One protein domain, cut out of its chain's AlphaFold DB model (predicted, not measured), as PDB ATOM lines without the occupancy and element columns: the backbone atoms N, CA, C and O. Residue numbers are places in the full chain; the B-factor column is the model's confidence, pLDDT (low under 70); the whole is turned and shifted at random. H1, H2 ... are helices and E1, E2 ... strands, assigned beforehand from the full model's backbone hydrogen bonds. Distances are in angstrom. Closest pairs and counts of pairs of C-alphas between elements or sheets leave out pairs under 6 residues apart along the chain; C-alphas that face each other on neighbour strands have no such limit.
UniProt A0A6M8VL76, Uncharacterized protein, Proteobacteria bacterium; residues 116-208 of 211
ATOM      1  N   VAL A 116     304.531 277.599 161.591       58.03
ATOM      2  CA  VAL A 116     305.836 278.252 161.663       58.03
ATOM      3  C   VAL A 116     306.012 278.790 163.077       58.03
ATOM      4  O   VAL A 116     305.398 279.787 163.455       58.03
ATOM      5  N   THR A 117     306.854 278.126 163.866       59.12
ATOM      6  CA  THR A 117     307.183 278.561 165.229       59.12
ATOM      7  C   THR A 117     308.414 279.465 165.217       59.12
ATOM      8  O   THR A 117     309.464 279.114 164.673       59.12
ATOM      9  N   LEU A 118     308.287 280.642 165.825       59.75
ATOM     10  CA  LEU A 118     309.322 281.660 165.950       59.75
ATOM     11  C   LEU A 118     309.803 281.694 167.397       59.75
ATOM     12  O   LEU A 118     309.061 282.061 168.307       59.75
ATOM     13  N   PHE A 119     311.055 281.288 167.591       55.75
ATOM     14  CA  PHE A 119     311.682 281.176 168.904       55.75
ATOM     15  C   PHE A 119     312.576 282.376 169.206       55.75
ATOM     16  O   PHE A 119     313.256 282.908 168.324       55.75
ATOM     17  N   GLU A 120     312.669 282.736 170.485       44.66
ATOM     18  CA  GLU A 120     313.722 283.619 170.970       44.66
ATOM     19  C   GLU A 120     314.991 282.787 171.227       44.66
ATOM     20  O   GLU A 120     315.085 282.009 172.175       44.66
ATOM     21  N   GLN A 121     315.976 282.902 170.334       40.81
ATOM     22  CA  GLN A 121     317.228 282.146 170.403       40.81
ATOM     23  C   GLN A 121     318.031 282.500 171.671       40.81
ATOM     24  O   GLN A 121     318.869 283.401 171.680       40.81
ATOM     25  N   ARG A 122     317.854 281.734 172.751       34.25
ATOM     26  CA  ARG A 122     318.868 281.586 173.803       34.25
ATOM     27  C   ARG A 122     319.620 280.272 173.608       34.25
ATOM     28  O   ARG A 122     319.448 279.316 174.349       34.25
ATOM     29  N   SER A 123     320.536 280.308 172.642       32.38
ATOM     30  CA  SER A 123     321.709 279.435 172.496       32.38
ATOM     31  C   SER A 123     321.516 277.954 172.110       32.38
ATOM     32  O   SER A 123     320.780 277.201 172.732       32.38
ATOM     33  N   VAL A 124     322.375 277.558 171.159       31.33
ATOM     34  CA  VAL A 124     322.821 276.204 170.780       31.33
ATOM     35  C   VAL A 124     321.899 275.428 169.824       31.33
ATOM     36  O   VAL A 124     320.973 274.748 170.239       31.33
ATOM     37  N   LEU A 125     322.305 275.453 168.545       29.75
ATOM     38  CA  LEU A 125     321.821 274.712 167.364       29.75
ATOM     39  C   LEU A 125     320.753 275.438 166.522       29.75
ATOM     40  O   LEU A 125     319.566 275.391 166.807       29.75
ATOM     41  N   ALA A 126     321.268 276.107 165.478       32.22
ATOM     42  CA  ALA A 126     320.674 276.473 164.183       32.22
ATOM     43  C   ALA A 126     319.155 276.226 164.022       32.22
ATOM     44  O   ALA A 126     318.700 275.092 164.089       32.22
ATOM     45  N   ALA A 127     318.330 277.226 163.724       35.91
ATOM     46  CA  ALA A 127     318.517 278.207 162.660       35.91
ATOM     47  C   ALA A 127     318.007 279.596 163.076       35.91
ATOM     48  O   ALA A 127     317.033 279.705 163.818       35.91
ATOM     49  N   GLU A 128     318.643 280.655 162.575       42.38
ATOM     50  CA  GLU A 128     317.905 281.879 162.257       42.38
ATOM     51  C   GLU A 128     316.782 281.460 161.311       42.38
ATOM     52  O   GLU A 128     317.016 281.160 160.139       42.38
ATOM     53  N   THR A 129     315.567 281.319 161.832       51.59
ATOM     54  CA  THR A 129     314.404 281.143 160.975       51.59
ATOM     55  C   THR A 129     314.149 282.510 160.363       51.59
ATOM     56  O   THR A 129     313.408 283.310 160.929       51.59
ATOM     57  N   ASP A 130     314.836 282.808 159.257       57.91
ATOM     58  CA  ASP A 130     314.501 283.929 158.387       57.91
ATOM     59  C   ASP A 130     313.005 283.804 158.086       57.91
ATOM     60  O   ASP A 130     312.557 282.902 157.373       57.91
ATOM     61  N   LEU A 131     312.227 284.665 158.744       58.72
ATOM     62  CA  LEU A 131     310.776 284.718 158.660       58.72
ATOM     63  C   LEU A 131     310.355 284.836 157.191       58.72
ATOM     64  O   LEU A 131     309.381 284.212 156.765       58.72
ATOM     65  N   GLY A 132     311.148 285.579 156.413       53.09
ATOM     66  CA  GLY A 132     311.017 285.723 154.976       53.09
ATOM     67  C   GLY A 132     311.202 284.394 154.263       53.09
ATOM     68  O   GLY A 132     310.302 283.969 153.542       53.09
ATOM     69  N   ALA A 133     312.307 283.680 154.479       56.34
ATOM     70  CA  ALA A 133     312.544 282.370 153.863       56.34
ATOM     71  C   ALA A 133     311.568 281.272 154.319       56.34
ATOM     72  O   ALA A 133     311.232 280.394 153.520       56.34
ATOM     73  N   ALA A 134     311.117 281.289 155.575       59.19
ATOM     74  CA  ALA A 134     310.172 280.309 156.103       59.19
ATOM     75  C   ALA A 134     308.767 280.519 155.529       59.19
ATOM     76  O   ALA A 134     308.132 279.552 155.123       59.19
ATOM     77  N   LEU A 135     308.304 281.767 155.417       58.56
ATOM     78  CA  LEU A 135     306.949 282.072 154.950       58.56
ATOM     79  C   LEU A 135     306.857 282.199 153.424       58.56
ATOM     80  O   LEU A 135     305.862 281.777 152.846       58.56
ATOM     81  N   SER A 136     307.907 282.669 152.738       55.69
ATOM     82  CA  SER A 136     307.934 282.774 151.263       55.69
ATOM     83  C   SER A 136     307.830 281.432 150.535       55.69
ATOM     84  O   SER A 136     307.500 281.394 149.349       55.69
ATOM     85  N   ARG A 137     308.097 280.318 151.227       54.78
ATOM     86  CA  ARG A 137     307.952 278.959 150.686       54.78
ATOM     87  C   ARG A 137     306.526 278.421 150.777       54.78
ATOM     88  O   ARG A 137     306.258 277.360 150.215       54.78
ATOM     89  N   HIS A 138     305.620 279.121 151.462       55.06
ATOM     90  CA  HIS A 138     304.264 278.651 151.707       55.06
ATOM     91  C   HIS A 138     303.231 279.520 150.988       55.06
ATOM     92  O   HIS A 138     303.072 280.700 151.271       55.06
ATOM     93  N   SER A 139     302.497 278.901 150.064       52.50
ATOM     94  CA  SER A 139     301.300 279.472 149.446       52.50
ATOM     95  C   SER A 139     300.061 278.861 150.105       52.50
ATOM     96  O   SER A 139     299.782 277.680 149.890       52.50
ATOM     97  N   GLY A 140     299.332 279.635 150.910       58.12
ATOM     98  CA  GLY A 140     298.127 279.167 151.608       58.12
ATOM     99  C   GLY A 140     297.974 279.770 153.003       58.12
ATOM    100  O   GLY A 140     298.721 280.681 153.342       58.12
ATOM    101  N   PRO A 141     297.008 279.305 153.810       64.94
ATOM    102  CA  PRO A 141     296.931 279.668 155.218       64.94
ATOM    103  C   PRO A 141     298.139 279.121 155.989       64.94
ATOM    104  O   PRO A 141     298.584 278.010 155.714       64.94
ATOM    105  N   ALA A 142     298.640 279.865 156.974       66.88
ATOM    106  CA  ALA A 142     299.710 279.431 157.874       66.88
ATOM    107  C   ALA A 142     299.370 279.766 159.323       66.88
ATOM    108  O   ALA A 142     298.698 280.759 159.602       66.88
ATOM    109  N   LEU A 143     299.853 278.952 160.252       71.06
ATOM    110  CA  LEU A 143     299.825 279.267 161.674       71.06
ATOM    111  C   LEU A 143     301.200 279.783 162.067       71.06
ATOM    112  O   LEU A 143     302.205 279.148 161.759       71.06
ATOM    113  N   ILE A 144     301.246 280.923 162.745       75.00
ATOM    114  CA  ILE A 144     302.480 281.444 163.323       75.00
ATOM    115  C   ILE A 144     302.380 281.324 164.833       75.00
ATOM    116  O   ILE A 144     301.433 281.827 165.431       75.00
ATOM    117  N   GLU A 145     303.368 280.676 165.436       78.06
ATOM    118  CA  GLU A 145     303.537 280.628 166.885       78.06
ATOM    119  C   GLU A 145     304.679 281.561 167.283       78.06
ATOM    120  O   GLU A 145     305.801 281.420 166.804       78.06
ATOM    121  N   LEU A 146     304.394 282.521 168.155       79.19
ATOM    122  CA  LEU A 146     305.349 283.506 168.650       79.19
ATOM    123  C   LEU A 146     305.681 283.187 170.103       79.19
ATOM    124  O   LEU A 146     304.788 283.220 170.948       79.19
ATOM    125  N   ASP A 147     306.949 282.905 170.398       80.00
ATOM    126  CA  ASP A 147     307.413 282.755 171.776       80.00
ATOM    127  C   ASP A 147     307.429 284.121 172.480       80.00
ATOM    128  O   ASP A 147     308.156 285.036 172.084       80.00
ATOM    129  N   VAL A 148     306.603 284.266 173.517       81.06
ATOM    130  CA  VAL A 148     306.560 285.440 174.400       81.06
ATOM    131  C   VAL A 148     306.750 285.044 175.865       81.06
ATOM    132  O   VAL A 148     306.454 285.827 176.769       81.06
ATOM    133  N   SER A 149     307.275 283.842 176.117       80.06
ATOM    134  CA  SER A 149     307.440 283.268 177.455       80.06
ATOM    135  C   SER A 149     308.292 284.135 178.390       80.06
ATOM    136  O   SER A 149     308.113 284.093 179.608       80.06
ATOM    137  N   LEU A 150     309.174 284.979 177.840       78.94
ATOM    138  CA  LEU A 150     309.977 285.934 178.610       78.94
ATOM    139  C   LEU A 150     309.182 287.140 179.145       78.94
ATOM    140  O   LEU A 150     309.665 287.828 180.046       78.94
ATOM    141  N   TYR A 151     307.978 287.399 178.631       77.31
ATOM    142  CA  TYR A 151     307.176 288.592 178.917       77.31
ATOM    143  C   TYR A 151     305.874 288.220 179.650       77.31
ATOM    144  O   TYR A 151     304.764 288.442 179.178       77.31
ATOM    145  N   THR A 152     305.988 287.622 180.835       72.94
ATOM    146  CA  THR A 152     304.821 287.161 181.607       72.94
ATOM    147  C   THR A 152     303.964 288.312 182.145       72.94
ATOM    148  O   THR A 152     304.502 289.303 182.634       72.94
ATOM    149  N   GLY A 153     302.638 288.139 182.166       70.00
ATOM    150  CA  GLY A 153     301.710 289.068 182.834       70.00
ATOM    151  C   GLY A 153     301.303 290.292 182.009       70.00
ATOM    152  O   GLY A 153     300.650 291.188 182.542       70.00
ATOM    153  N   HIS A 154     301.662 290.323 180.727       72.81
ATOM    154  CA  HIS A 154     301.228 291.340 179.779       72.81
ATOM    155  C   HIS A 154     300.186 290.759 178.818       72.81
ATOM    156  O   HIS A 154     300.320 289.628 178.357       72.81
ATOM    157  N   ASP A 155     299.167 291.555 178.494       85.44
ATOM    158  CA  ASP A 155     298.433 291.367 177.244       85.44
ATOM    159  C   ASP A 155     299.341 291.822 176.095       85.44
ATOM    160  O   ASP A 155     300.140 292.745 176.269       85.44
ATOM    161  N   PHE A 156     299.211 291.219 174.917       85.62
ATOM    162  CA  PHE A 156     300.036 291.562 173.761       85.62
ATOM    163  C   PHE A 156     299.216 292.169 172.632       85.62
ATOM    164  O   PHE A 156     298.057 291.819 172.410       85.62
ATOM    165  N   GLN A 157     299.846 293.069 171.892       89.75
ATOM    166  CA  GLN A 157     299.369 293.546 170.608       89.75
ATOM    167  C   GLN A 157     300.326 293.047 169.529       89.75
ATOM    168  O   GLN A 157     301.527 293.316 169.571       89.75
ATOM    169  N   LEU A 158     299.786 292.315 168.564       86.94
ATOM    170  CA  LEU A 158     300.526 291.820 167.413       86.94
ATOM    171  C   LEU A 158     300.162 292.641 166.189       86.94
ATOM    172  O   LEU A 158     298.984 292.869 165.929       86.94
ATOM    173  N   GLU A 159     301.159 293.044 165.418       87.00
ATOM    174  CA  GLU A 159     300.969 293.707 164.133       87.00
ATOM    175  C   GLU A 159     301.762 292.957 163.065       87.00
ATOM    176  O   GLU A 159     302.987 292.871 163.127       87.00
ATOM    177  N   LEU A 160     301.056 292.405 162.082       84.06
ATOM    178  CA  LEU A 160     301.641 291.822 160.884       84.06
ATOM    179  C   LEU A 160     301.631 292.859 159.771       84.06
ATOM    180  O   LEU A 160     300.569 293.359 159.405       84.06
ATOM    181  N   ILE A 161     302.791 293.094 159.175       82.69
ATOM    182  CA  ILE A 161     302.962 293.958 158.015       82.69
ATOM    183  C   ILE A 161     303.248 293.073 156.803       82.69
ATOM    184  O   ILE A 161     304.227 292.325 156.783       82.69
ATOM    185  N   THR A 162     302.388 293.154 155.794       78.19
ATOM    186  CA  THR A 162     302.611 292.583 154.460       78.19
ATOM    187  C   THR A 162     302.880 293.708 153.462       78.19
ATOM    188  O   THR A 162     302.711 294.887 153.774       78.19
ATOM    189  N   ALA A 163     303.252 293.352 152.232       75.56
ATOM    190  CA  ALA A 163     303.455 294.332 151.161       75.56
ATOM    191  C   ALA A 163     302.195 295.162 150.823       75.56
ATOM    192  O   ALA A 163     302.294 296.231 150.220       75.56
ATOM    193  N   THR A 164     300.999 294.666 151.160       76.12
ATOM    194  CA  THR A 164     299.709 295.240 150.738       76.12
ATOM    195  C   THR A 164     298.843 295.712 151.903       76.12
ATOM    196  O   THR A 164     297.977 296.567 151.702       76.12
ATOM    197  N   ARG A 165     299.040 295.180 153.117       82.00
ATOM    198  CA  ARG A 165     298.190 295.464 154.281       82.00
ATOM    199  C   ARG A 165     298.934 295.320 155.606       82.00
ATOM    200  O   ARG A 165     299.937 294.624 155.708       82.00
ATOM    201  N   SER A 166     298.371 295.944 156.640       83.94
ATOM    202  CA  SER A 166     298.702 295.663 158.038       83.94
ATOM    203  C   SER A 166     297.505 294.989 158.707       83.94
ATOM    204  O   SER A 166     296.355 295.365 158.455       83.94
ATOM    205  N   MET A 167     297.765 293.968 159.517       84.25
ATOM    206  CA  MET A 167     296.762 293.285 160.332       84.25
ATOM    207  C   MET A 167     297.178 293.360 161.794       84.25
ATOM    208  O   MET A 167     298.321 293.056 162.128       84.25
ATOM    209  N   THR A 168     296.243 293.732 162.666       86.44
ATOM    210  CA  THR A 168     296.507 293.891 164.096       86.44
ATOM    211  C   THR A 168     295.628 292.948 164.906       86.44
ATOM    212  O   THR A 168     294.426 292.841 164.657       86.44
ATOM    213  N   TRP A 169     296.222 292.303 165.905       86.12
ATOM    214  CA  TRP A 169     295.520 291.534 166.922       86.12
ATOM    215  C   TRP A 169     295.815 292.138 168.284       86.12
ATOM    216  O   TRP A 169     296.943 292.084 168.769       86.12
ATOM    217  N   ASP A 170     294.787 292.703 168.900       86.62
ATOM    218  CA  ASP A 170     294.897 293.306 170.221       86.62
ATOM    219  C   ASP A 170     294.618 292.276 171.316       86.62
ATOM    220  O   ASP A 170     293.871 291.313 171.114       86.62
ATOM    221  N   ARG A 171     295.185 292.526 172.500       83.19
ATOM    222  CA  ARG A 171     294.920 291.787 173.746       83.19
ATOM    223  C   ARG A 171     295.065 290.271 173.614       83.19
ATOM    224  O   ARG A 171     294.252 289.508 174.131       83.19
ATOM    225  N   GLN A 172     296.096 289.841 172.901       82.19
ATOM    226  CA  GLN A 172     296.447 288.435 172.797       82.19
ATOM    227  C   GLN A 172     297.050 287.968 174.116       82.19
ATOM    228  O   GLN A 172     297.920 288.638 174.673       82.19
ATOM    229  N   GLN A 173     296.573 286.829 174.607       84.81
ATOM    230  CA  GLN A 173     297.119 286.180 175.790       84.81
ATOM    231  C   GLN A 173     297.937 284.970 175.351       84.81
ATOM    232  O   GLN A 173     297.485 284.232 174.470       84.81
ATOM    233  N   PRO A 174     299.131 284.773 175.927       84.19
ATOM    234  CA  PRO A 174     299.905 283.582 175.655       84.19
ATOM    235  C   PRO A 174     299.198 282.349 176.217       84.19
ATOM    236  O   PRO A 174     298.486 282.424 177.222       84.19
ATOM    237  N   ASP A 175     299.418 281.213 175.570       82.00
ATOM    238  CA  ASP A 175     299.002 279.913 176.076       82.00
ATOM    239  C   ASP A 175     299.800 279.512 177.335       82.00
ATOM    240  O   ASP A 175     300.715 280.206 177.788       82.00
ATOM    241  N   GLU A 176     299.476 278.352 177.909       79.69
ATOM    242  CA  GLU A 176     300.162 277.819 179.097       79.69
ATOM    243  C   GLU A 176     301.668 277.585 178.880       79.69
ATOM    244  O   GLU A 176     302.433 277.497 179.842       79.69
ATOM    245  N   ARG A 177     302.100 277.481 177.620       77.19
ATOM    246  CA  ARG A 177     303.493 277.281 177.215       77.19
ATOM    247  C   ARG A 177     304.220 278.610 176.968       77.19
ATOM    248  O   ARG A 177     305.437 278.587 176.805       77.19
ATOM    249  N   GLY A 178     303.516 279.743 176.973       80.44
ATOM    250  CA  GLY A 178     304.077 281.068 176.716       80.44
ATOM    251  C   GLY A 178     304.078 281.483 175.241       80.44
ATOM    252  O   GLY A 178     304.824 282.395 174.887       80.44
ATOM    253  N   TYR A 179     303.280 280.845 174.383       79.69
ATOM    254  CA  TYR A 179     303.193 281.148 172.953       79.69
ATOM    255  C   TYR A 179     301.909 281.889 172.597       79.69
ATOM    256  O   TYR A 179     300.848 281.642 173.167       79.69
ATOM    257  N   ILE A 180     301.986 282.755 171.589       81.06
ATOM    258  CA  ILE A 180     300.805 283.303 170.919       81.06
ATOM    259  C   ILE A 180     300.700 282.677 169.536       81.06
ATOM    260  O   ILE A 180     301.618 282.804 168.725       81.06
ATOM    261  N   THR A 181     299.565 282.041 169.255       79.12
ATOM    262  CA  THR A 181     299.284 281.436 167.951       79.12
ATOM    263  C   THR A 181     298.351 282.331 167.146       79.12
ATOM    264  O   THR A 181     297.223 282.597 167.559       79.12
ATOM    265  N   ILE A 182     298.792 282.762 165.967       79.50
ATOM    266  CA  ILE A 182     297.972 283.516 165.016       79.50
ATOM    267  C   ILE A 182     297.747 282.707 163.744       79.50
ATOM    268  O   ILE A 182     298.672 282.128 163.177       79.50
ATOM    269  N   LEU A 183     296.497 282.686 163.282       73.94
ATOM    270  CA  LEU A 183     296.146 282.131 161.981       73.94
ATOM    271  C   LEU A 183     296.243 283.224 160.922       73.94
ATOM    272  O   LEU A 183     295.537 284.231 160.971       73.94
ATOM    273  N   LEU A 184     297.072 282.971 159.922       73.00
ATOM    274  CA  LEU A 184     297.114 283.723 158.686       73.00
ATOM    275  C   LEU A 184     296.242 283.004 157.662       73.00
ATOM    276  O   LEU A 184     296.590 281.898 157.259       73.00
ATOM    277  N   PRO A 185     295.113 283.587 157.232       62.22
ATOM    278  CA  PRO A 185     294.227 282.943 156.263       62.22
ATOM    279  C   PRO A 185     294.855 282.855 154.866       62.22
ATOM    280  O   PRO A 185     294.498 281.979 154.084       62.22
ATOM    281  N   GLU A 186     295.798 283.746 154.562       66.50
ATOM    282  CA  GLU A 186     296.529 283.775 153.301       66.50
ATOM    283  C   GLU A 186     297.923 284.356 153.552       66.50
ATOM    284  O   GLU A 186     298.053 285.480 154.048       66.50
ATOM    285  N   VAL A 187     298.962 283.572 153.261       61.03
ATOM    286  CA  VAL A 187     300.358 284.006 153.352       61.03
ATOM    287  C   VAL A 187     300.682 284.853 152.122       61.03
ATOM    288  O   VAL A 187     301.035 284.351 151.057       61.03
ATOM    289  N   GLU A 188     300.518 286.164 152.268       63.28
ATOM    290  CA  GLU A 188     301.193 287.143 151.413       63.28
ATOM    291  C   GLU A 188     302.675 287.243 151.813       63.28
ATOM    292  O   GLU A 188     303.085 286.715 152.848       63.28
ATOM    293  N   SER A 189     303.500 287.940 151.024       69.31
ATOM    294  CA  SER A 189     304.871 288.252 151.439       69.31
ATOM    295  C   SER A 189     304.839 289.114 152.704       69.31
ATOM    296  O   SER A 189     304.509 290.304 152.658       69.31
ATOM    297  N   ILE A 190     305.145 288.488 153.834       72.00
ATOM    298  CA  ILE A 190     305.222 289.143 155.134       72.00
ATOM    299  C   ILE A 190     306.532 289.907 155.185       72.00
ATOM    300  O   ILE A 190     307.589 289.340 154.934       72.00
ATOM    301  N   GLU A 191     306.450 291.198 155.482       75.94
ATOM    302  CA  GLU A 191     307.613 292.067 155.617       75.94
ATOM    303  C   GLU A 191     308.111 292.073 157.061       75.94
ATOM    304  O   GLU A 191     309.316 291.972 157.296       75.94
ATOM    305  N   ALA A 192     307.187 292.154 158.024       79.06
ATOM    306  CA  ALA A 192     307.518 292.134 159.439       79.06
ATOM    307  C   ALA A 192     306.353 291.676 160.333       79.06
ATOM    308  O   ALA A 192     305.182 291.820 159.986       79.06
ATOM    309  N   ILE A 193     306.687 291.181 161.526       81.94
ATOM    310  CA  ILE A 193     305.773 290.987 162.656       81.94
ATOM    311  C   ILE A 193     306.305 291.799 163.832       81.94
ATOM    312  O   ILE A 193     307.414 291.556 164.308       81.94
ATOM    313  N   HIS A 194     305.505 292.738 164.323       86.94
ATOM    314  CA  HIS A 194     305.769 293.472 165.552       86.94
ATOM    315  C   HIS A 194     304.979 292.865 166.705       86.94
ATOM    316  O   HIS A 194     303.764 292.695 166.627       86.94
ATOM    317  N   VAL A 195     305.677 292.596 167.802       87.06
ATOM    318  CA  VAL A 195     305.096 292.197 169.080       87.06
ATOM    319  C   VAL A 195     305.237 293.370 170.036       87.06
ATOM    320  O   VAL A 195     306.352 293.800 170.345       87.06
ATOM    321  N   ARG A 196     304.109 293.895 170.499       89.00
ATOM    322  CA  ARG A 196     304.021 294.966 171.491       89.00
ATOM    323  C   ARG A 196     303.358 294.443 172.760       89.00
ATOM    324  O   ARG A 196     302.507 293.559 172.697       89.00
ATOM    325  N   SER A 197     303.708 295.004 173.907       86.88
ATOM    326  CA  SER A 197     302.921 294.839 175.131       86.88
ATOM    327  C   SER A 197     301.635 295.665 175.062       86.88
ATOM    328  O   SER A 197     301.495 296.576 174.246       86.88
ATOM    329  N   GLY A 198     300.678 295.361 175.937       78.62
ATOM    330  CA  GLY A 198     299.365 296.008 175.993       78.62
ATOM    331  C   GLY A 198     299.398 297.493 176.369       78.62
ATOM    332  O   GLY A 198     298.398 298.184 176.203       78.62
ATOM    333  N   ASP A 199     300.541 297.997 176.837       82.88
ATOM    334  CA  ASP A 199     300.829 299.424 177.035       82.88
ATOM    335  C   ASP A 199     301.411 300.111 175.778       82.88
ATOM    336  O   ASP A 199     301.667 301.315 175.785       82.88
ATOM    337  N   GLY A 200     301.591 299.363 174.685       81.94
ATOM    338  CA  GLY A 200     302.062 299.845 173.388       81.94
ATOM    339  C   GLY A 200     303.581 299.808 173.190       81.94
ATOM    340  O   GLY A 200     304.045 300.174 172.100       81.94
ATOM    341  N   GLN A 201     304.364 299.368 174.184       86.25
ATOM    342  CA  GLN A 201     305.817 299.243 174.047       86.25
ATOM    343  C   GLN A 201     306.170 298.127 173.054       86.25
ATOM    344  O   GLN A 201     305.697 297.001 173.168       86.25
ATOM    345  N   LEU A 202     307.020 298.432 172.068       86.06
ATOM    346  CA  LEU A 202     307.545 297.430 171.138       86.06
ATOM    347  C   LEU A 202     308.533 296.517 171.874       86.06
ATOM    348  O   LEU A 202     309.553 296.988 172.375       86.06
ATOM    349  N   LEU A 203     308.217 295.224 171.926       84.38
ATOM    350  CA  LEU A 203     309.029 294.198 172.580       84.38
ATOM    351  C   LEU A 203     309.935 293.486 171.575       84.38
ATOM    352  O   LEU A 203     311.114 293.270 171.843       84.38
ATOM    353  N   LYS A 204     309.387 293.129 170.407       81.25
ATOM    354  CA  LYS A 204     310.105 292.347 169.398       81.25
ATOM    355  C   LYS A 204     309.646 292.680 167.985       81.25
ATOM    356  O   LYS A 204     308.463 292.908 167.750       81.25
ATOM    357  N   THR A 205     310.588 292.618 167.052       82.38
ATOM    358  CA  THR A 205     310.319 292.638 165.614       82.38
ATOM    359  C   THR A 205     310.920 291.392 164.981       82.38
ATOM    360  O   THR A 205     312.090 291.085 165.209       82.38
ATOM    361  N   TYR A 206     310.124 290.694 164.178       76.44
ATOM    362  CA  TYR A 206     310.570 289.652 163.263       76.44
ATOM    363  C   TYR A 206     310.497 290.233 161.853       76.44
ATOM    364  O   TYR A 206     309.413 290.606 161.423       76.44
ATOM    365  N   SER A 207     311.626 290.371 161.160       75.19
ATOM    366  CA  SER A 207     311.701 290.937 159.805       75.19
ATOM    367  C   SER A 207     312.012 289.838 158.794       75.19
ATOM    368  O   SER A 207     312.748 288.905 159.107       75.19
ATOM    369  N   ALA A 208     311.462 289.962 157.588       63.31
ATOM    370  CA  ALA A 208     311.769 289.102 156.445       63.31
ATOM    371  C   ALA A 208     312.956 289.595 155.595       63.31
ATOM    372  O   ALA A 208     313.301 288.967 154.597       63.31
TER     373      ALA A 208
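Overview. This is residues 116 to 208 of the 211 residues of an uncharacterized protein of Proteobacteria bacterium (UniProt A0A6M8VL76). Two sheets stand face to face as a small sandwich: a twisted layer of E4, E3, E6 and E7, and opposite it a smaller layer of E1, E2 and E5. The short helix H1 sits at one end on the side of E1 and E7, grazing both sheets, and the loop of residues 119 to 130 reaches out as far as 21 A from the mean of the C-alphas. The printed part has 93 residues, with one named helix and seven named strands in the order E1, H1, E2, E3, E4, E5, E6, E7; the class is mostly strand. The larger sheet has the order E4, E3, E6, E7 and is antiparallel, while the smaller, E1, E2, E5, is mixed. The whole is compact, with a radius of gyration of the C-alphas of 12.8 A and spans of 35 by 33 by 21 A.

Along the chain. In the larger sheet, E6 is residues 190 to 197, 20.9 A long, from C-alpha 190 at (305.222, 289.143, 155.134). E3 is residues 156 to 162, 19.5 A; E4 is residues 166 to 172, 16.6 A; E7 is residues 202 to 207, ending at C-alpha 207 at (311.701, 290.937, 159.805). In the other sheet, E2 is residues 142 to 147, 16.2 A, and E5 is residues 179 to 184, 15.7 A. E1 is residues 116 to 118, from C-alpha 116 at (305.836, 278.252, 161.663). H1 is residues 131 to 135.

Arrangement. Inner strands E3 and E6 are antiparallel at 165 degrees, with N 159 and O 194 at 2.9 A. The hairpin E3 and E4 has N 160 and O 167 at 2.8 A, and the hairpin E6 and E7 has N 195 and O 204 at 2.8 A. Across to the other sheet, E3 and E5 are near each other, and the closest C-alphas of E4 and E5, those of Gln 172 and Ile 180, are 7.0 A apart. E2 and E5 are antiparallel at 159 degrees, with N 144 and O 182 at 2.9 A. E1 and E2 are parallel at 19 degrees, with N 118 and O 145 at 2.8 A. E1, H1 and E2 form a strand-helix-strand unit, two parallel neighbour strands with a helix between, and its crossover is right-handed. H1 only grazes each sheet; its closest C-alphas to E7 are those of Leu 131 and Ser 207, 6.4 A. Its one O i to N i+4 pair is within hydrogen-bond range. E1 and E7 are apart, as are E2 and E6.

Size, cuts and confidence. The two C-alphas farthest apart, those of Val 124 and Thr 164, are 36.0 A apart. The printed part has no cut. The link E1 to H1, 12 residues, is long. The mean pLDDT of the printed part is 70.9; it is under 70 at residues 116 to 142, 185 to 189 and 208.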